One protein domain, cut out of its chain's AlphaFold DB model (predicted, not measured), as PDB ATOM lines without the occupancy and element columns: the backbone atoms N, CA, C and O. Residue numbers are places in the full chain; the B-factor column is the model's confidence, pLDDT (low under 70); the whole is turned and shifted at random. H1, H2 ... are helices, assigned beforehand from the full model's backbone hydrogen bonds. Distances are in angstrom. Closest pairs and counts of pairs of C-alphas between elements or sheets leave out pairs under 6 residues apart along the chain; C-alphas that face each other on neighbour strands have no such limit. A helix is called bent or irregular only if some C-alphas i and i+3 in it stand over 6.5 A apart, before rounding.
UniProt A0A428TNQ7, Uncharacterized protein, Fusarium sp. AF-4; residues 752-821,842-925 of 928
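AT A GLANCE: This is residues 752 to 821 and 842 to 925 of the 928 residues of an uncharacterized protein of Fusarium sp. AF-4 (UniProt A0A428TNQ7). Two lobes of three helices each stand side by side, H1, H2 and H3 in one and H4, H5 and H6 in the other, with H2 and H5 nearest the middle and the loop of residues 895 to 900 sticking out. The printed part has 154 residues with six named helices, H1 to H6 in chain order, and no named strand: all helix. It is compact, with a radius of gyration of the C-alphas of 15.2 A, and only just flat, spanning 46 by 42 by 23 A.

IN THESE COORDINATES: H1, residues 755 to 774, begins with C-alpha 755 at (115.380, 125.650, 147.735) and is 28.5 A long. H2 is residues 780 to 791, and H3 is residues 802 to 820, 25.7 A. H4, residues 845 to 866, 29.5 A, has a kink of 34 degrees near residue 860 and is only just irregular, C-alphas 861 and 864 being 6.8 A apart. H5 is residues 868 to 883; H6, residues 903 to 919, ends with C-alpha 919 at (117.753, 131.605, 132.126).

HOW THE PARTS SIT: H1 and H2, a helical hairpin, touch with residues 765 to 773 and 780 to 785 alone, closest at C-alphas 772 and 780, 5.2 A. H3 touches H2, closest at C-alphas 805 and 787, 4.8 A, at a steep tilt of 54 degrees. H3 touches H1, closest at C-alphas 819 and 757, 6.6 A. H2 and H5 are close but not clearly touching, closest at C-alphas 789 and 876, 7.8 A. H4 and H5, a helical hairpin, touch, closest at C-alphas 859 and 871, 5.0 A. H6 touches H5, closest at C-alphas 911 and 878, 5.1 A. H6 touches H4 with residues 914 to 918 and 847 to 854 alone, closest at C-alphas 918 and 847, 7.5 A. H1 and H4 are apart. Every O i to N i+4 pair is within hydrogen-bond range in H1, H2, H5 and H6; H3 has 14 of 15, H4 16 of 18.

THE WHOLE: The C-alphas farthest apart, of Lys 821 and Gly 897, are 49.9 A apart. Residues 822 to 841 are not printed; C-alphas 821 and 842 are 11.8 A apart across the cut. The link from H5 to H6 is long. Residues 820 to 821 and 892 to 901 are under pLDDT 70.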
ATOM      1  N   VAL A 752     114.525 126.665 139.716       86.38
ATOM      2  CA  VAL A 752     114.343 125.388 138.986       86.38
ATOM      3  C   VAL A 752     113.883 124.242 139.903       86.38
ATOM      4  O   VAL A 752     113.194 123.323 139.462       86.38
ATOM      5  N   ILE A 753     114.274 124.300 141.179       87.81
ATOM      6  CA  ILE A 753     113.899 123.376 142.252       87.81
ATOM      7  C   ILE A 753     113.621 124.221 143.499       87.81
ATOM      8  O   ILE A 753     114.372 125.158 143.773       87.81
ATOM      9  N   ASP A 754     112.587 123.890 144.280       87.31
ATOM     10  CA  ASP A 754     112.345 124.547 145.573       87.31
ATOM     11  C   ASP A 754     113.617 124.490 146.458       87.31
ATOM     12  O   ASP A 754     114.157 123.399 146.677       87.31
ATOM     13  N   PRO A 755     114.118 125.625 146.993       87.19
ATOM     14  CA  PRO A 755     115.380 125.650 147.735       87.19
ATOM     15  C   PRO A 755     115.405 124.768 148.993       87.19
ATOM     16  O   PRO A 755     116.467 124.281 149.385       87.19
ATOM     17  N   ARG A 756     114.251 124.534 149.633       88.31
ATOM     18  CA  ARG A 756     114.136 123.691 150.832       88.31
ATOM     19  C   ARG A 756     114.172 122.211 150.441       88.31
ATOM     20  O   ARG A 756     114.835 121.426 151.120       88.31
ATOM     21  N   LEU A 757     113.525 121.843 149.333       89.06
ATOM     22  CA  LEU A 757     113.617 120.508 148.735       89.06
ATOM     23  C   LEU A 757     115.042 120.210 148.252       89.06
ATOM     24  O   LEU A 757     115.574 119.144 148.565       89.06
ATOM     25  N   LEU A 758     115.691 121.153 147.561       90.38
ATOM     26  CA  LEU A 758     117.088 121.026 147.139       90.38
ATOM     27  C   LEU A 758     118.002 120.765 148.348       90.38
ATOM     28  O   LEU A 758     118.738 119.778 148.364       90.38
ATOM     29  N   ALA A 759     117.882 121.572 149.406       90.25
ATOM     30  CA  ALA A 759     118.630 121.370 150.645       90.25
ATOM     31  C   ALA A 759     118.334 120.008 151.309       90.25
ATOM     32  O   ALA A 759     119.255 119.353 151.801       90.25
ATOM     33  N   ALA A 760     117.081 119.541 151.313       91.31
ATOM     34  CA  ALA A 760     116.721 118.227 151.851       91.31
ATOM     35  C   ALA A 760     117.351 117.073 151.043       91.31
ATOM     36  O   ALA A 760     117.907 116.138 151.627       91.31
ATOM     37  N   VAL A 761     117.327 117.159 149.710       92.19
ATOM     38  CA  VAL A 761     117.910 116.154 148.805       92.19
ATOM     39  C   VAL A 761     119.440 116.140 148.886       92.19
ATOM     40  O   VAL A 761     120.019 115.057 148.954       92.19
ATOM     41  N   VAL A 762     120.105 117.297 148.969       93.62
ATOM     42  CA  VAL A 762     121.569 117.385 149.148       93.62
ATOM     43  C   VAL A 762     122.005 116.817 150.504       93.62
ATOM     44  O   VAL A 762     122.956 116.035 150.573       93.62
ATOM     45  N   ASN A 763     121.280 117.118 151.587       93.31
ATOM     46  CA  ASN A 763     121.556 116.520 152.897       93.31
ATOM     47  C   ASN A 763     121.375 114.990 152.881       93.31
ATOM     48  O   ASN A 763     122.220 114.264 153.415       93.31
ATOM     49  N   LEU A 764     120.329 114.481 152.218       94.31
ATOM     50  CA  LEU A 764     120.134 113.042 152.034       94.31
ATOM     51  C   LEU A 764     121.249 112.414 151.184       94.31
ATOM     52  O   LEU A 764     121.788 111.383 151.586       94.31
ATOM     53  N   LYS A 765     121.620 113.025 150.048       93.62
ATOM     54  CA  LYS A 765     122.740 112.594 149.191       93.62
ATOM     55  C   LYS A 765     123.991 112.402 150.043       93.62
ATOM     56  O   LYS A 765     124.548 111.307 150.076       93.62
ATOM     57  N   ASN A 766     124.390 113.434 150.780       93.88
ATOM     58  CA  ASN A 766     125.603 113.415 151.594       93.88
ATOM     59  C   ASN A 766     125.533 112.330 152.687       93.88
ATOM     60  O   ASN A 766     126.498 111.587 152.888       93.88
ATOM     61  N   GLY A 767     124.371 112.143 153.324       94.19
ATOM     62  CA  GLY A 767     124.129 111.041 154.264       94.19
ATOM     63  C   GLY A 767     124.244 109.642 153.634       94.19
ATOM     64  O   GLY A 767     124.856 108.748 154.225       94.19
ATOM     65  N   LEU A 768     123.709 109.446 152.424       93.31
ATOM     66  CA  LEU A 768     123.801 108.187 151.675       93.31
ATOM     67  C   LEU A 768     125.238 107.897 151.218       93.31
ATOM     68  O   LEU A 768     125.705 106.769 151.379       93.31
ATOM     69  N   VAL A 769     125.971 108.902 150.729       92.56
ATOM     70  CA  VAL A 769     127.385 108.771 150.335       92.56
ATOM     71  C   VAL A 769     128.251 108.390 151.538       92.56
ATOM     72  O   VAL A 769     129.026 107.436 151.459       92.56
ATOM     73  N   LEU A 770     128.064 109.041 152.692       92.88
ATOM     74  CA  LEU A 770     128.741 108.678 153.944       92.88
ATOM     75  C   LEU A 770     128.410 107.246 154.405       92.88
ATOM     76  O   LEU A 770     129.286 106.546 154.923       92.88
ATOM     77  N   ASN A 771     127.176 106.780 154.192       92.81
ATOM     78  CA  ASN A 771     126.765 105.410 154.508       92.81
ATOM     79  C   ASN A 771     127.428 104.386 153.565       92.81
ATOM     80  O   ASN A 771     128.069 103.444 154.031       92.81
ATOM     81  N   LEU A 772     127.383 104.610 152.246       89.38
ATOM     82  CA  LEU A 772     128.036 103.736 151.265       89.38
ATOM     83  C   LEU A 772     129.568 103.721 151.409       89.38
ATOM     84  O   LEU A 772     130.168 102.658 151.222       89.38
ATOM     85  N   ASN A 773     130.186 104.838 151.811       89.75
ATOM     86  CA  ASN A 773     131.602 104.918 152.192       89.75
ATOM     87  C   ASN A 773     131.909 104.067 153.434       89.75
ATOM     88  O   ASN A 773     132.860 103.286 153.428       89.75
ATOM     89  N   ARG A 774     131.072 104.135 154.480       90.50
ATOM     90  CA  ARG A 774     131.187 103.261 155.664       90.50
ATOM     91  C   ARG A 774     130.997 101.778 155.310       90.50
ATOM     92  O   ARG A 774     131.643 100.922 155.908       90.50
ATOM     93  N   ALA A 775     130.172 101.482 154.305       87.38
ATOM     94  CA  ALA A 775     130.007 100.154 153.708       87.38
ATOM     95  C   ALA A 775     131.087  99.787 152.658       87.38
ATOM     96  O   ALA A 775     131.004  98.721 152.051       87.38
ATOM     97  N   ARG A 776     132.121 100.626 152.484       83.25
ATOM     98  CA  ARG A 776     133.308 100.425 151.625       83.25
ATOM     99  C   ARG A 776     133.057 100.337 150.116       83.25
ATOM    100  O   ARG A 776     133.851  99.731 149.401       83.25
ATOM    101  N   ASN A 777     131.989 100.949 149.613       82.62
ATOM    102  CA  ASN A 777     131.753 101.027 148.171       82.62
ATOM    103  C   ASN A 777     132.697 102.090 147.570       82.62
ATOM    104  O   ASN A 777     132.550 103.261 147.920       82.62
ATOM    105  N   PRO A 778     133.640 101.737 146.671       74.75
ATOM    106  CA  PRO A 778     134.681 102.662 146.201       74.75
ATOM    107  C   PRO A 778     134.163 103.781 145.281       74.75
ATOM    108  O   PRO A 778     134.914 104.689 144.945       74.75
ATOM    109  N   ARG A 779     132.893 103.712 144.863       82.44
ATOM    110  CA  ARG A 779     132.205 104.693 144.005       82.44
ATOM    111  C   ARG A 779     130.843 105.088 144.594       82.44
ATOM    112  O   ARG A 779     129.847 105.235 143.892       82.44
ATOM    113  N   SER A 780     130.812 105.228 145.918       88.75
ATOM    114  CA  SER A 780     129.664 105.659 146.727       88.75
ATOM    115  C   SER A 780     128.916 106.864 146.144       88.75
ATOM    116  O   SER A 780     127.696 106.803 146.002       88.75
ATOM    117  N   GLU A 781     129.626 107.928 145.764       89.12
ATOM    118  CA  GLU A 781     129.017 109.128 145.184       89.12
ATOM    119  C   GLU A 781     128.428 108.878 143.794       89.12
ATOM    120  O   GLU A 781     127.270 109.219 143.573       89.12
ATOM    121  N   GLY A 782     129.137 108.179 142.903       89.06
ATOM    122  CA  GLY A 782     128.604 107.799 141.588       89.06
ATOM    123  C   GLY A 782     127.319 106.962 141.677       89.06
ATOM    124  O   GLY A 782     126.381 107.186 140.914       89.06
ATOM    125  N   ILE A 783     127.226 106.055 142.657       90.69
ATOM    126  CA  ILE A 783     126.013 105.264 142.927       90.69
ATOM    127  C   ILE A 783     124.855 106.163 143.396       90.69
ATOM    128  O   ILE A 783     123.743 106.042 142.882       90.69
ATOM    129  N   VAL A 784     125.091 107.083 144.339       93.44
ATOM    130  CA  VAL A 784     124.036 107.978 144.858       93.44
ATOM    131  C   VAL A 784     123.599 109.006 143.812       93.44
ATOM    132  O   VAL A 784     122.401 109.231 143.657       93.44
ATOM    133  N   MET A 785     124.528 109.577 143.047       92.62
ATOM    134  CA  MET A 785     124.218 110.532 141.979       92.62
ATOM    135  C   MET A 785     123.526 109.863 140.787       92.62
ATOM    136  O   MET A 785     122.616 110.447 140.204       92.62
ATOM    137  N   SER A 786     123.858 108.606 140.467       92.00
ATOM    138  CA  SER A 786     123.090 107.814 139.498       92.00
ATOM    139  C   SER A 786     121.664 107.551 139.987       92.00
ATOM    140  O   SER A 786     120.711 107.774 139.244       92.00
ATOM    141  N   ALA A 787     121.499 107.156 141.253       93.31
ATOM    142  CA  ALA A 787     120.185 106.979 141.866       93.31
ATOM    143  C   ALA A 787     119.352 108.276 141.845       93.31
ATOM    144  O   ALA A 787     118.173 108.235 141.497       93.31
ATOM    145  N   LEU A 788     119.967 109.423 142.153       93.56
ATOM    146  CA  LEU A 788     119.334 110.740 142.095       93.56
ATOM    147  C   LEU A 788     118.904 111.101 140.665       93.56
ATOM    148  O   LEU A 788     117.728 111.373 140.435       93.56
ATOM    149  N   ASN A 789     119.805 110.999 139.687       93.19
ATOM    150  CA  ASN A 789     119.497 111.270 138.279       93.19
ATOM    151  C   ASN A 789     118.423 110.334 137.697       93.19
ATOM    152  O   ASN A 789     117.667 110.745 136.815       93.19
ATOM    153  N   ARG A 790     118.305 109.094 138.195       91.56
ATOM    154  CA  ARG A 790     117.204 108.180 137.839       91.56
ATOM    155  C   ARG A 790     115.886 108.540 138.535       91.56
ATOM    156  O   ARG A 790     114.831 108.319 137.952       91.56
ATOM    157  N   CYS A 791     115.912 109.128 139.734       90.19
ATOM    158  CA  CYS A 791     114.716 109.693 140.378       90.19
ATOM    159  C   CYS A 791     114.239 111.001 139.723       90.19
ATOM    160  O   CYS A 791     113.045 111.279 139.748       90.19
ATOM    161  N   LEU A 792     115.146 111.778 139.125       88.81
ATOM    162  CA  LEU A 792     114.837 113.011 138.386       88.81
ATOM    163  C   LEU A 792     114.470 112.764 136.909       88.81
ATOM    164  O   LEU A 792     114.152 113.710 136.199       88.81
ATOM    165  N   GLY A 793     114.556 111.524 136.417       88.25
ATOM    166  CA  GLY A 793     114.286 111.158 135.017       88.25
ATOM    167  C   GLY A 793     115.416 111.461 134.016       88.25
ATOM    168  O   GLY A 793     115.378 110.967 132.889       88.25
ATOM    169  N   LEU A 794     116.454 112.197 134.428       87.56
ATOM    170  CA  LEU A 794     117.620 112.568 133.609       87.56
ATOM    171  C   LEU A 794     118.426 111.347 133.119       87.56
ATOM    172  O   LEU A 794     119.016 111.363 132.032       87.56
ATOM    173  N   LYS A 795     118.428 110.256 133.898       87.81
ATOM    174  CA  LYS A 795     119.127 109.000 133.590       87.81
ATOM    175  C   LYS A 795     118.171 107.805 133.603       87.81
ATOM    176  O   LYS A 795     117.255 107.739 134.414       87.81
ATOM    177  N   LYS A 796     118.409 106.831 132.716       84.12
ATOM    178  CA  LYS A 796     117.541 105.647 132.534       84.12
ATOM    179  C   LYS A 796     118.156 104.359 133.105       84.12
ATOM    180  O   LYS A 796     117.483 103.610 133.817       84.12
ATOM    181  N   GLN A 797     119.442 104.117 132.848       82.25
ATOM    182  CA  GLN A 797     120.156 102.898 133.257       82.25
ATOM    183  C   GLN A 797     120.977 103.097 134.542       82.25
ATOM    184  O   GLN A 797     121.320 104.225 134.898       82.25
ATOM    185  N   ALA A 798     121.295 101.996 135.229       81.00
ATOM    186  CA  ALA A 798     122.276 101.994 136.313       81.00
ATOM    187  C   ALA A 798     123.691 102.234 135.767       81.00
ATOM    188  O   ALA A 798     123.975 101.898 134.620       81.00
ATOM    189  N   THR A 799     124.591 102.762 136.595       71.44
ATOM    190  CA  THR A 799     126.018 102.865 136.229       71.44
ATOM    191  C   THR A 799     126.767 101.581 136.552       71.44
ATOM    192  O   THR A 799     127.598 101.139 135.767       71.44
ATOM    193  N   GLU A 800     126.514 101.012 137.737       71.56
ATOM    194  CA  GLU A 800     127.391  99.977 138.310       71.56
ATOM    195  C   GLU A 800     126.668  98.949 139.176       71.56
ATOM    196  O   GLU A 800     126.969  97.759 139.110       71.56
ATOM    197  N   ASN A 801     125.741  99.389 140.030       81.56
ATOM    198  CA  ASN A 801     125.147  98.523 141.042       81.56
ATOM    199  C   ASN A 801     123.667  98.854 141.219       81.56
ATOM    200  O   ASN A 801     123.275  99.507 142.186       81.56
ATOM    201  N   ASP A 802     122.844  98.377 140.284       87.12
ATOM    202  CA  ASP A 802     121.396  98.622 140.249       87.12
ATOM    203  C   ASP A 802     120.699  98.280 141.582       87.12
ATOM    204  O   ASP A 802     119.791  98.985 142.007       87.12
ATOM    205  N   LYS A 803     121.195  97.280 142.326       87.56
ATOM    206  CA  LYS A 803     120.679  96.938 143.661       87.56
ATOM    207  C   LYS A 803     120.949  98.025 144.708       87.56
ATOM    208  O   LYS A 803     120.062  98.318 145.507       87.56
ATOM    209  N   MET A 804     122.145  98.617 144.725       86.38
ATOM    210  CA  MET A 804     122.466  99.738 145.623       86.38
ATOM    211  C   MET A 804     121.813 101.041 145.154       86.38
ATOM    212  O   MET A 804     121.300 101.791 145.984       86.38
ATOM    213  N   GLU A 805     121.759 101.280 143.840       90.06
ATOM    214  CA  GLU A 805     121.033 102.412 143.259       90.06
ATOM    215  C   GLU A 805     119.543 102.337 143.626       90.06
ATOM    216  O   GLU A 805     119.015 103.295 144.173       90.06
ATOM    217  N   SER A 806     118.889 101.179 143.476       90.31
ATOM    218  CA  SER A 806     117.486 100.946 143.856       90.31
ATOM    219  C   SER A 806     117.206 101.195 145.348       90.31
ATOM    220  O   SER A 806     116.160 101.744 145.701       90.31
ATOM    221  N   ILE A 807     118.152 100.869 146.240       89.50
ATOM    222  CA  ILE A 807     118.052 101.195 147.675       89.50
ATOM    223  C   ILE A 807     118.126 102.715 147.895       89.50
ATOM    224  O   ILE A 807     117.283 103.266 148.603       89.50
ATOM    225  N   CYS A 808     119.078 103.404 147.259       92.00
ATOM    226  CA  CYS A 808     119.209 104.861 147.355       92.00
ATOM    227  C   CYS A 808     117.987 105.578 146.753       92.00
ATOM    228  O   CYS A 808     117.426 106.476 147.377       92.00
ATOM    229  N   MET A 809     117.512 105.120 145.591       92.81
ATOM    230  CA  MET A 809     116.331 105.626 144.884       92.81
ATOM    231  C   MET A 809     115.064 105.590 145.749       92.81
ATOM    232  O   MET A 809     114.241 106.495 145.638       92.81
ATOM    233  N   LYS A 810     114.893 104.581 146.617       91.06
ATOM    234  CA  LYS A 810     113.751 104.515 147.549       91.06
ATOM    235  C   LYS A 810     113.787 105.640 148.584       91.06
ATOM    236  O   LYS A 810     112.786 106.326 148.750       91.06
ATOM    237  N   GLY A 811     114.935 105.864 149.230       89.19
ATOM    238  CA  GLY A 811     115.090 106.963 150.192       89.19
ATOM    239  C   GLY A 811     114.967 108.343 149.536       89.19
ATOM    240  O   GLY A 811     114.319 109.229 150.086       89.19
ATOM    241  N   ILE A 812     115.532 108.503 148.335       92.12
ATOM    242  CA  ILE A 812     115.462 109.749 147.557       92.12
ATOM    243  C   ILE A 812     114.011 110.065 147.165       92.12
ATOM    244  O   ILE A 812     113.544 111.166 147.450       92.12
ATOM    245  N   ARG A 813     113.261 109.096 146.611       90.88
ATOM    246  CA  ARG A 813     111.827 109.284 146.326       90.88
ATOM    247  C   ARG A 813     111.022 109.611 147.575       90.88
ATOM    248  O   ARG A 813     110.241 110.548 147.529       90.88
ATOM    249  N   GLN A 814     111.249 108.921 148.693       89.38
ATOM    250  CA  GLN A 814     110.499 109.175 149.927       89.38
ATOM    251  C   GLN A 814     110.641 110.628 150.421       89.38
ATOM    252  O   GLN A 814     109.664 111.203 150.898       89.38
ATOM    253  N   VAL A 815     111.821 111.246 150.273       87.94
ATOM    254  CA  VAL A 815     112.024 112.670 150.605       87.94
ATOM    255  C   VAL A 815     111.374 113.600 149.576       87.94
ATOM    256  O   VAL A 815     110.741 114.573 149.975       87.94
ATOM    257  N   MET A 816     111.466 113.290 148.277       86.94
ATOM    258  CA  MET A 816     110.801 114.067 147.216       86.94
ATOM    259  C   MET A 816     109.269 114.051 147.381       86.94
ATOM    260  O   MET A 816     108.638 115.104 147.411       86.94
ATOM    261  N   GLU A 817     108.680 112.868 147.576       84.12
ATOM    262  CA  GLU A 817     107.249 112.667 147.833       84.12
ATOM    263  C   GLU A 817     106.774 113.328 149.132       84.12
ATOM    264  O   GLU A 817     105.683 113.889 149.178       84.12
ATOM    265  N   GLY A 818     107.572 113.251 150.202       82.69
ATOM    266  CA  GLY A 818     107.250 113.889 151.480       82.69
ATOM    267  C   GLY A 818     107.237 115.419 151.401       82.69
ATOM    268  O   GLY A 818     106.570 116.066 152.204       82.69
ATOM    269  N   PHE A 819     107.937 116.001 150.425       78.56
ATOM    270  CA  PHE A 819     107.909 117.436 150.160       78.56
ATOM    271  C   PHE A 819     106.712 117.841 149.293       78.56
ATOM    272  O   PHE A 819     106.008 118.782 149.649       78.56
ATOM    273  N   THR A 820     106.433 117.113 148.205       69.62
ATOM    274  CA  THR A 820     105.306 117.428 147.303       69.62
ATOM    275  C   THR A 820     103.934 117.194 147.936       69.62
ATOM    276  O   THR A 820     102.972 117.852 147.553       69.62
ATOM    277  N   LYS A 821     103.828 116.314 148.942       68.50
ATOM    278  CA  LYS A 821     102.593 116.112 149.728       68.50
ATOM    279  C   LYS A 821     102.343 117.209 150.778       68.50
ATOM    280  O   LYS A 821     101.221 117.328 151.256       68.50
ATOM    281  N   VAL A 842     109.666 116.859 140.286       74.81
ATOM    282  CA  VAL A 842     110.449 117.833 141.076       74.81
ATOM    283  C   VAL A 842     111.082 118.940 140.216       74.81
ATOM    284  O   VAL A 842     111.482 119.977 140.736       74.81
ATOM    285  N   LEU A 843     111.137 118.725 138.903       82.50
ATOM    286  CA  LEU A 843     111.465 119.713 137.879       82.50
ATOM    287  C   LEU A 843     110.199 119.982 137.059       82.50
ATOM    288  O   LEU A 843     109.478 119.036 136.737       82.50
ATOM    289  N   GLU A 844     109.951 121.231 136.652       84.75
ATOM    290  CA  GLU A 844     108.852 121.542 135.727       84.75
ATOM    291  C   GLU A 844     108.950 120.640 134.470       84.75
ATOM    292  O   GLU A 844     110.046 120.522 133.911       84.75
ATOM    293  N   PRO A 845     107.853 120.030 133.966       86.19
ATOM    294  CA  PRO A 845     107.913 119.101 132.829       86.19
ATOM    295  C   PRO A 845     108.634 119.664 131.597       86.19
ATOM    296  O   PRO A 845     109.348 118.939 130.904       86.19
ATOM    297  N   ARG A 846     108.496 120.975 131.349       87.44
ATOM    298  CA  ARG A 846     109.214 121.689 130.284       87.44
ATOM    299  C   ARG A 846     110.718 121.739 130.540       87.44
ATOM    300  O   ARG A 846     111.489 121.463 129.628       87.44
ATOM    301  N   VAL A 847     111.139 122.057 131.765       89.94
ATOM    302  CA  VAL A 847     112.557 122.107 132.153       89.94
ATOM    303  C   VAL A 847     113.184 120.714 132.076       89.94
ATOM    304  O   VAL A 847     114.257 120.562 131.496       89.94
ATOM    305  N   LEU A 848     112.495 119.678 132.565       90.56
ATOM    306  CA  LEU A 848     112.963 118.292 132.466       90.56
ATOM    307  C   LEU A 848     113.115 117.834 131.006       90.56
ATOM    308  O   LEU A 848     114.119 117.208 130.661       90.56
ATOM    309  N   ALA A 849     112.164 118.178 130.132       90.69
ATOM    310  CA  ALA A 849     112.266 117.895 128.701       90.69
ATOM    311  C   ALA A 849     113.464 118.618 128.056       90.69
ATOM    312  O   ALA A 849     114.249 117.978 127.354       90.69
ATOM    313  N   SER A 850     113.657 119.910 128.348       93.12
ATOM    314  CA  SER A 850     114.798 120.700 127.863       93.12
ATOM    315  C   SER A 850     116.142 120.138 128.331       93.12
ATOM    316  O   SER A 850     117.044 119.953 127.514       93.12
ATOM    317  N   LEU A 851     116.277 119.799 129.618       93.62
ATOM    318  CA  LEU A 851     117.497 119.209 130.181       93.62
ATOM    319  C   LEU A 851     117.782 117.821 129.593       93.62
ATOM    320  O   LEU A 851     118.929 117.517 129.269       93.62
ATOM    321  N   THR A 852     116.750 116.997 129.389       93.44
ATOM    322  CA  THR A 852     116.902 115.666 128.774       93.44
ATOM    323  C   THR A 852     117.328 115.777 127.308       93.44
ATOM    324  O   THR A 852     118.259 115.094 126.887       93.44
ATOM    325  N   GLY A 853     116.716 116.687 126.540       93.38
ATOM    326  CA  GLY A 853     117.105 116.967 125.155       93.38
ATOM    327  C   GLY A 853     118.528 117.521 125.043       93.38
ATOM    328  O   GLY A 853     119.317 117.038 124.228       93.38
ATOM    329  N   PHE A 854     118.898 118.471 125.910       95.00
ATOM    330  CA  PHE A 854     120.267 118.981 126.016       95.00
ATOM    331  C   PHE A 854     121.264 117.860 126.336       95.00
ATOM    332  O   PHE A 854     122.332 117.791 125.717       95.00
ATOM    333  N   LYS A 855     120.911 116.958 127.262       94.50
ATOM    334  CA  LYS A 855     121.746 115.812 127.626       94.50
ATOM    335  C   LYS A 855     121.968 114.892 126.428       94.50
ATOM    336  O   LYS A 855     123.114 114.622 126.083       94.50
ATOM    337  N   ASP A 856     120.904 114.451 125.763       93.81
ATOM    338  CA  ASP A 856     121.001 113.493 124.655       93.81
ATOM    339  C   ASP A 856     121.773 114.084 123.449       93.81
ATOM    340  O   ASP A 856     122.565 113.381 122.813       93.81
ATOM    341  N   VAL A 857     121.644 115.393 123.180       95.19
ATOM    342  CA  VAL A 857     122.464 116.113 122.181       95.19
ATOM    343  C   VAL A 857     123.938 116.193 122.602       95.19
ATOM    344  O   VAL A 857     124.822 115.873 121.803       95.19
ATOM    345  N   SER A 858     124.218 116.576 123.851       93.56
ATOM    346  CA  SER A 858     125.587 116.724 124.371       93.56
ATOM    347  C   SER A 858     126.329 115.388 124.422       93.56
ATOM    348  O   SER A 858     127.473 115.294 123.973       93.56
ATOM    349  N   VAL A 859     125.656 114.320 124.861       93.25
ATOM    350  CA  VAL A 859     126.195 112.954 124.845       93.25
ATOM    351  C   VAL A 859     126.502 112.520 123.414       93.25
ATOM    352  O   VAL A 859     127.603 112.036 123.159       93.25
ATOM    353  N   LYS A 860     125.595 112.756 122.455       93.88
ATOM    354  CA  LYS A 860     125.824 112.440 121.034       93.88
ATOM    355  C   LYS A 860     127.037 113.180 120.456       93.88
ATOM    356  O   LYS A 860     127.802 112.572 119.709       93.88
ATOM    357  N   ALA A 861     127.242 114.448 120.818       92.44
ATOM    358  CA  ALA A 861     128.391 115.244 120.383       92.44
ATOM    359  C   ALA A 861     129.721 114.793 121.027       92.44
ATOM    360  O   ALA A 861     130.756 114.752 120.360       92.44
ATOM    361  N   LEU A 862     129.706 114.421 122.312       90.25
ATOM    362  CA  LEU A 862     130.902 114.023 123.064       90.25
ATOM    363  C   LEU A 862     131.287 112.542 122.888       90.25
ATOM    364  O   LEU A 862     132.461 112.204 123.061       90.25
ATOM    365  N   ARG A 863     130.350 111.668 122.484       91.12
ATOM    366  CA  ARG A 863     130.555 110.215 122.281       91.12
ATOM    367  C   ARG A 863     131.784 109.899 121.425       91.12
ATOM    368  O   ARG A 863     132.529 108.985 121.760       91.12
ATOM    369  N   ALA A 864     132.026 110.684 120.373       85.81
ATOM    370  CA  ALA A 864     133.152 110.504 119.453       85.81
ATOM    371  C   ALA A 864     134.533 110.866 120.042       85.81
ATOM    372  O   ALA A 864     135.549 110.467 119.480       85.81
ATOM    373  N   LYS A 865     134.589 111.621 121.151       84.38
ATOM    374  CA  LYS A 865     135.842 112.047 121.806       84.38
ATOM    375  C   LYS A 865     136.104 111.349 123.140       84.38
ATOM    376  O   LYS A 865     137.260 111.127 123.478       84.38
ATOM    377  N   LEU A 866     135.052 111.046 123.904       80.94
ATOM    378  CA  LEU A 866     135.162 110.535 125.279       80.94
ATOM    379  C   LEU A 866     134.666 109.088 125.443       80.94
ATOM    380  O   LEU A 866     134.915 108.470 126.477       80.94
ATOM    381  N   GLY A 867     133.956 108.547 124.449       85.88
ATOM    382  CA  GLY A 867     133.149 107.341 124.614       85.88
ATOM    383  C   GLY A 867     131.827 107.624 125.339       85.88
ATOM    384  O   GLY A 867     131.677 108.606 126.062       85.88
ATOM    385  N   GLU A 868     130.839 106.762 125.126       87.19
ATOM    386  CA  GLU A 868     129.437 107.001 125.501       87.19
ATOM    387  C   GLU A 868     129.210 107.137 127.013       87.19
ATOM    388  O   GLU A 868     128.615 108.115 127.460       87.19
ATOM    389  N   ALA A 869     129.760 106.220 127.814       85.00
ATOM    390  CA  ALA A 869     129.604 106.245 129.269       85.00
ATOM    391  C   ALA A 869     130.267 107.473 129.925       85.00
ATOM    392  O   ALA A 869     129.702 108.057 130.848       85.00
ATOM    393  N   LYS A 870     131.440 107.909 129.434       85.56
ATOM    394  CA  LYS A 870     132.099 109.129 129.936       85.56
ATOM    395  C   LYS A 870     131.394 110.392 129.443       85.56
ATOM    396  O   LYS A 870     131.301 111.355 130.194       85.56
ATOM    397  N   ALA A 871     130.860 110.384 128.218       89.50
ATOM    398  CA  ALA A 871     130.045 111.476 127.697       89.50
ATOM    399  C   ALA A 871     128.768 111.682 128.533       89.50
ATOM    400  O   ALA A 871     128.481 112.823 128.898       89.50
ATOM    401  N   GLU A 872     128.037 110.619 128.904       90.94
ATOM    402  CA  GLU A 872     126.890 110.751 129.820       90.94
ATOM    403  C   GLU A 872     127.335 111.193 131.222       90.94
ATOM    404  O   GLU A 872     126.735 112.116 131.765       90.94
ATOM    405  N   ALA A 873     128.417 110.636 131.779       89.81
ATOM    406  CA  ALA A 873     128.913 111.035 133.100       89.81
ATOM    407  C   ALA A 873     129.289 112.530 133.184       89.81
ATOM    408  O   ALA A 873     128.840 113.213 134.100       89.81
ATOM    409  N   VAL A 874     130.053 113.057 132.217       91.94
ATOM    410  CA  VAL A 874     130.424 114.488 132.153       91.94
ATOM    411  C   VAL A 874     129.191 115.375 131.958       91.94
ATOM    412  O   VAL A 874     129.089 116.435 132.570       91.94
ATOM    413  N   THR A 875     128.233 114.937 131.138       93.44
ATOM    414  CA  THR A 875     127.020 115.721 130.858       93.44
ATOM    415  C   THR A 875     126.075 115.768 132.059       93.44
ATOM    416  O   THR A 875     125.547 116.832 132.368       93.44
ATOM    417  N   LEU A 876     125.885 114.649 132.767       93.94
ATOM    418  CA  LEU A 876     125.105 114.620 134.007       93.94
ATOM    419  C   LEU A 876     125.798 115.419 135.115       93.94
ATOM    420  O   LEU A 876     125.132 116.211 135.766       93.94
ATOM    421  N   SER A 877     127.125 115.311 135.252       93.19
ATOM    422  CA  SER A 877     127.907 116.116 136.204       93.19
ATOM    423  C   SER A 877     127.700 117.625 135.987       93.19
ATOM    424  O   SER A 877     127.377 118.344 136.931       93.19
ATOM    425  N   ALA A 878     127.739 118.097 134.734       94.12
ATOM    426  CA  ALA A 878     127.440 119.493 134.406       94.12
ATOM    427  C   ALA A 878     126.007 119.919 134.794       94.12
ATOM    428  O   ALA A 878     125.803 121.048 135.238       94.12
ATOM    429  N   ILE A 879     125.015 119.034 134.637       93.94
ATOM    430  CA  ILE A 879     123.619 119.295 135.030       93.94
ATOM    431  C   ILE A 879     123.491 119.313 136.561       93.94
ATOM    432  O   ILE A 879     122.964 120.277 137.111       93.94
ATOM    433  N   ASP A 880     124.031 118.312 137.258       93.75
ATOM    434  CA  ASP A 880     124.021 118.207 138.722       93.75
ATOM    435  C   ASP A 880     124.680 119.427 139.394       93.75
ATOM    436  O   ASP A 880     124.162 119.933 140.392       93.75
ATOM    437  N   ARG A 881     125.783 119.942 138.827       92.56
ATOM    438  CA  ARG A 881     126.480 121.144 139.322       92.56
ATOM    439  C   ARG A 881     125.760 122.461 139.012       92.56
ATOM    440  O   ARG A 881     125.996 123.448 139.700       92.56
ATOM    441  N   VAL A 882     124.885 122.509 138.003       93.12
ATOM    442  CA  VAL A 882     124.037 123.691 137.731       93.12
ATOM    443  C   VAL A 882     122.748 123.663 138.557       93.12
ATOM    444  O   VAL A 882     122.306 124.709 139.025       93.12
ATOM    445  N   LEU A 883     122.183 122.477 138.810       91.50
ATOM    446  CA  LEU A 883     121.007 122.289 139.672       91.50
ATOM    447  C   LEU A 883     121.316 122.362 141.182       91.50
ATOM    448  O   LEU A 883     120.386 122.382 141.984       91.50
ATOM    449  N   GLY A 884     122.593 122.404 141.581       90.31
ATOM    450  CA  GLY A 884     123.013 122.498 142.985       90.31
ATOM    451  C   GLY A 884     123.058 121.162 143.741       90.31
ATOM    452  O   GLY A 884     123.048 121.148 144.970       90.31
ATOM    453  N   PHE A 885     123.102 120.024 143.038       90.94
ATOM    454  CA  PHE A 885     123.233 118.688 143.642       90.94
ATOM    455  C   PHE A 885     124.693 118.250 143.881       90.94
ATOM    456  O   PHE A 885     124.948 117.275 144.600       90.94
ATOM    457  N   ALA A 886     125.666 118.947 143.291       88.88
ATOM    458  CA  ALA A 886     127.092 118.717 143.504       88.88
ATOM    459  C   ALA A 886     127.902 120.016 143.355       88.88
ATOM    460  O   ALA A 886     127.682 120.778 142.422       88.88
ATOM    461  N   ASP A 887     128.878 120.243 144.236       84.56
ATOM    462  CA  ASP A 887     129.786 121.399 144.143       84.56
ATOM    463  C   ASP A 887     130.968 121.125 143.184       84.56
ATOM    464  O   ASP A 887     131.461 122.004 142.465       84.56
ATOM    465  N   ALA A 888     131.409 119.865 143.142       84.69
ATOM    466  CA  ALA A 888     132.553 119.369 142.379       84.69
ATOM    467  C   ALA A 888     132.130 118.378 141.280       84.69
ATOM    468  O   ALA A 888     131.021 117.843 141.305       84.69
ATOM    469  N   SER A 889     133.029 118.127 140.323       84.94
ATOM    470  CA  SER A 889     132.816 117.136 139.261       84.94
ATOM    471  C   SER A 889     132.657 115.730 139.847       84.94
ATOM    472  O   SER A 889     133.504 115.282 140.622       84.94
ATOM    473  N   ILE A 890     131.596 115.016 139.463       81.75
ATOM    474  CA  ILE A 890     131.337 113.630 139.907       81.75
ATOM    475  C   ILE A 890     131.982 112.584 138.981       81.75
ATOM    476  O   ILE A 890     131.808 111.375 139.163       81.75
ATOM    477  N   VAL A 891     132.727 113.038 137.969       81.31
ATOM    478  CA  VAL A 891     133.460 112.193 137.022       81.31
ATOM    479  C   VAL A 891     134.754 111.697 137.684       81.31
ATOM    480  O   VAL A 891     135.544 112.516 138.154       81.31
ATOM    481  N   PRO A 892     135.021 110.377 137.733       67.69
ATOM    482  CA  PRO A 892     136.250 109.870 138.334       67.69
ATOM    483  C   PRO A 892     137.487 110.325 137.534       67.69
ATOM    484  O   PRO A 892     137.431 110.353 136.300       67.69
ATOM    485  N   PRO A 893     138.613 110.641 138.203       60.78
ATOM    486  CA  PRO A 893     139.842 111.043 137.523       60.78
ATOM    487  C   PRO A 893     140.384 109.916 136.622       60.78
ATOM    488  O   PRO A 893     140.145 108.737 136.908       60.78
ATOM    489  N   PRO A 894     141.126 110.254 135.547       59.06
ATOM    490  CA  PRO A 894     141.725 109.263 134.656       59.06
ATOM    491  C   PRO A 894     142.668 108.328 135.424       59.06
ATOM    492  O   PRO A 894     143.421 108.761 136.299       59.06
ATOM    493  N   GLY A 895     142.626 107.039 135.085       53.34
ATOM    494  CA  GLY A 895     143.551 106.047 135.636       53.34
ATOM    495  C   GLY A 895     144.977 106.237 135.112       53.34
ATOM    496  O   GLY A 895     145.186 106.872 134.078       53.34
ATOM    497  N   GLU A 896     145.962 105.655 135.801       36.41
ATOM    498  CA  GLU A 896     147.363 105.674 135.359       36.41
ATOM    499  C   GLU A 896     147.489 105.093 133.937       36.41
ATOM    500  O   GLU A 896     147.284 103.899 133.719       36.41
ATOM    501  N   GLY A 897     147.797 105.957 132.964       50.84
ATOM    502  CA  GLY A 897     147.908 105.609 131.543       50.84
ATOM    503  C   GLY A 897     146.785 106.134 130.636       50.84
ATOM    504  O   GLY A 897     146.955 106.100 129.419       50.84
ATOM    505  N   GLU A 898     145.675 106.664 131.166       54.12
ATOM    506  CA  GLU A 898     144.705 107.394 130.335       54.12
ATOM    507  C   GLU A 898     145.181 108.820 130.018       54.12
ATOM    508  O   GLU A 898     145.826 109.490 130.827       54.12
ATOM    509  N   THR A 899     144.835 109.310 128.827       50.47
ATOM    510  CA  THR A 899     145.121 110.691 128.430       50.47
ATOM    511  C   THR A 899     144.344 111.673 129.306       50.47
ATOM    512  O   THR A 899     143.140 111.524 129.525       50.47
ATOM    513  N   VAL A 900     145.029 112.716 129.785       51.94
ATOM    514  CA  VAL A 900     144.415 113.791 130.578       51.94
ATOM    515  C   VAL A 900     143.556 114.662 129.658       51.94
ATOM    516  O   VAL A 900     143.987 115.694 129.146       51.94
ATOM    517  N   GLY A 901     142.330 114.208 129.409       57.78
ATOM    518  CA  GLY A 901     141.299 115.010 128.766       57.78
ATOM    519  C   GLY A 901     140.992 116.249 129.605       57.78
ATOM    520  O   GLY A 901     140.983 116.192 130.835       57.78
ATOM    521  N   ASN A 902     140.706 117.373 128.950       70.44
ATOM    522  CA  ASN A 902     140.272 118.599 129.623       70.44
ATOM    523  C   ASN A 902     138.795 118.483 130.060       70.44
ATOM    524  O   ASN A 902     137.928 119.184 129.542       70.44
ATOM    525  N   PHE A 903     138.508 117.531 130.955       75.88
ATOM    526  CA  PHE A 903     137.155 117.201 131.406       75.88
ATOM    527  C   PHE A 903     136.480 118.397 132.082       75.88
ATOM    528  O   PHE A 903     135.369 118.741 131.694       75.88
ATOM    529  N   GLU A 904     137.179 119.089 132.990       81.00
ATOM    530  CA  GLU A 904     136.681 120.317 133.630       81.00
ATOM    531  C   GLU A 904     136.383 121.402 132.579       81.00
ATOM    532  O   GLU A 904     135.322 122.006 132.612       81.00
ATOM    533  N   GLY A 905     137.243 121.609 131.572       84.75
ATOM    534  CA  GLY A 905     136.981 122.586 130.505       84.75
ATOM    535  C   GLY A 905     135.757 122.259 129.636       84.75
ATOM    536  O   GLY A 905     135.061 123.172 129.190       84.75
ATOM    537  N   VAL A 906     135.463 120.972 129.414       88.06
ATOM    538  CA  VAL A 906     134.222 120.531 128.749       88.06
ATOM    539  C   VAL A 906     133.019 120.720 129.672       88.06
ATOM    540  O   VAL A 906     132.001 121.253 129.237       88.06
ATOM    541  N   GLU A 907     133.137 120.336 130.944       89.88
ATOM    542  CA  GLU A 907     132.078 120.473 131.945       89.88
ATOM    543  C   GLU A 907     131.684 121.944 132.141       89.88
ATOM    544  O   GLU A 907     130.514 122.282 132.001       89.88
ATOM    545  N   GLN A 908     132.650 122.844 132.337       90.69
ATOM    546  CA  GLN A 908     132.429 124.288 132.484       90.69
ATOM    547  C   GLN A 908     131.741 124.905 131.251       90.69
ATOM    548  O   GLN A 908     130.891 125.790 131.388       90.69
ATOM    549  N   HIS A 909     132.048 124.421 130.040       92.56
ATOM    550  CA  HIS A 909     131.352 124.849 128.824       92.56
ATOM    551  C   HIS A 909     129.888 124.384 128.812       92.56
ATOM    552  O   HIS A 909     128.995 125.200 128.581       92.56
ATOM    553  N   LEU A 910     129.628 123.110 129.137       93.94
ATOM    554  CA  LEU A 910     128.265 122.585 129.281       93.94
ATOM    555  C   LEU A 910     127.487 123.343 130.365       93.94
ATOM    556  O   LEU A 910     126.367 123.771 130.112       93.94
ATOM    557  N   MET A 911     128.087 123.582 131.536       94.00
ATOM    558  CA  MET A 911     127.475 124.327 132.644       94.00
ATOM    559  C   MET A 911     127.055 125.744 132.225       94.00
ATOM    560  O   MET A 911     125.994 126.212 132.639       94.00
ATOM    561  N   LYS A 912     127.837 126.420 131.367       93.88
ATOM    562  CA  LYS A 912     127.452 127.720 130.796       93.88
ATOM    563  C   LYS A 912     126.252 127.603 129.849       93.88
ATOM    564  O   LYS A 912     125.334 128.412 129.946       93.88
ATOM    565  N   SER A 913     126.227 126.599 128.970       94.75
ATOM    566  CA  SER A 913     125.086 126.360 128.075       94.75
ATOM    567  C   SER A 913     123.808 125.957 128.821       94.75
ATOM    568  O   SER A 913     122.724 126.376 128.425       94.75
ATOM    569  N   ILE A 914     123.918 125.187 129.911       94.50
ATOM    570  CA  ILE A 914     122.774 124.789 130.747       94.50
ATOM    571  C   ILE A 914     122.215 126.003 131.504       94.50
ATOM    572  O   ILE A 914     121.001 126.183 131.520       94.50
ATOM    573  N   ARG A 915     123.069 126.872 132.069       93.00
ATOM    574  CA  ARG A 915     122.620 128.139 132.678       93.00
ATOM    575  C   ARG A 915     121.865 129.011 131.673       93.00
ATOM    576  O   ARG A 915     120.704 129.320 131.913       93.00
ATOM    577  N   GLN A 916     122.444 129.260 130.496       92.44
ATOM    578  CA  GLN A 916     121.795 130.041 129.434       92.44
ATOM    579  C   GLN A 916     120.452 129.434 128.966       92.44
ATOM    580  O   GLN A 916     119.518 130.168 128.641       92.44
ATOM    581  N   LEU A 917     120.332 128.100 128.945       92.81
ATOM    582  CA  LEU A 917     119.083 127.395 128.631       92.81
ATOM    583  C   LEU A 917     118.000 127.624 129.702       92.81
ATOM    584  O   LEU A 917     116.842 127.830 129.354       92.81
ATOM    585  N   LEU A 918     118.367 127.593 130.986       91.12
ATOM    586  CA  LEU A 918     117.441 127.759 132.114       91.12
ATOM    587  C   LEU A 918     117.037 129.229 132.319       91.12
ATOM    588  O   LEU A 918     115.854 129.521 132.504       91.12
ATOM    589  N   GLU A 919     117.984 130.154 132.169       89.44
ATOM    590  CA  GLU A 919     117.753 131.605 132.126       89.44
ATOM    591  C   GLU A 919     116.773 131.963 130.994       89.44
ATOM    592  O   GLU A 919     115.787 132.667 131.213       89.44
ATOM    593  N   GLY A 920     116.961 131.379 129.801       89.06
ATOM    594  CA  GLY A 920     116.037 131.502 128.666       89.06
ATOM    595  C   GLY A 920     114.638 130.902 128.893       89.06
ATOM    596  O   GLY A 920     113.729 131.163 128.107       89.06
ATOM    597  N   MET A 921     114.441 130.134 129.969       87.75
ATOM    598  CA  MET A 921     113.146 129.608 130.421       87.75
ATOM    599  C   MET A 921     112.565 130.384 131.623       87.75
ATOM    600  O   MET A 921     111.597 129.927 132.231       87.75
ATOM    601  N   ASN A 922     113.135 131.553 131.954       87.62
ATOM    602  CA  ASN A 922     112.816 132.377 133.130       87.62
ATOM    603  C   ASN A 922     112.964 131.624 134.471       87.62
ATOM    604  O   ASN A 922     112.161 131.795 135.397       87.62
ATOM    605  N   GLN A 923     113.980 130.762 134.562       86.19
ATOM    606  CA  GLN A 923     114.300 130.008 135.771       86.19
ATOM    607  C   GLN A 923     115.597 130.527 136.413       86.19
ATOM    608  O   GLN A 923     116.565 130.810 135.709       86.19
ATOM    609  N   THR A 924     115.649 130.607 137.744       80.94
ATOM    610  CA  THR A 924     116.870 130.925 138.501       80.94
ATOM    611  C   THR A 924     117.628 129.660 138.895       80.94
ATOM    612  O   THR A 924     117.042 128.633 139.252       80.94
ATOM    613  N   VAL A 925     118.956 129.745 138.837       78.81
ATOM    614  CA  VAL A 925     119.892 128.662 139.163       78.81
ATOM    615  C   VAL A 925     121.017 129.177 140.059       78.81
ATOM    616  O   VAL A 925     121.224 130.381 140.193       78.81
TER     617      VAL A 925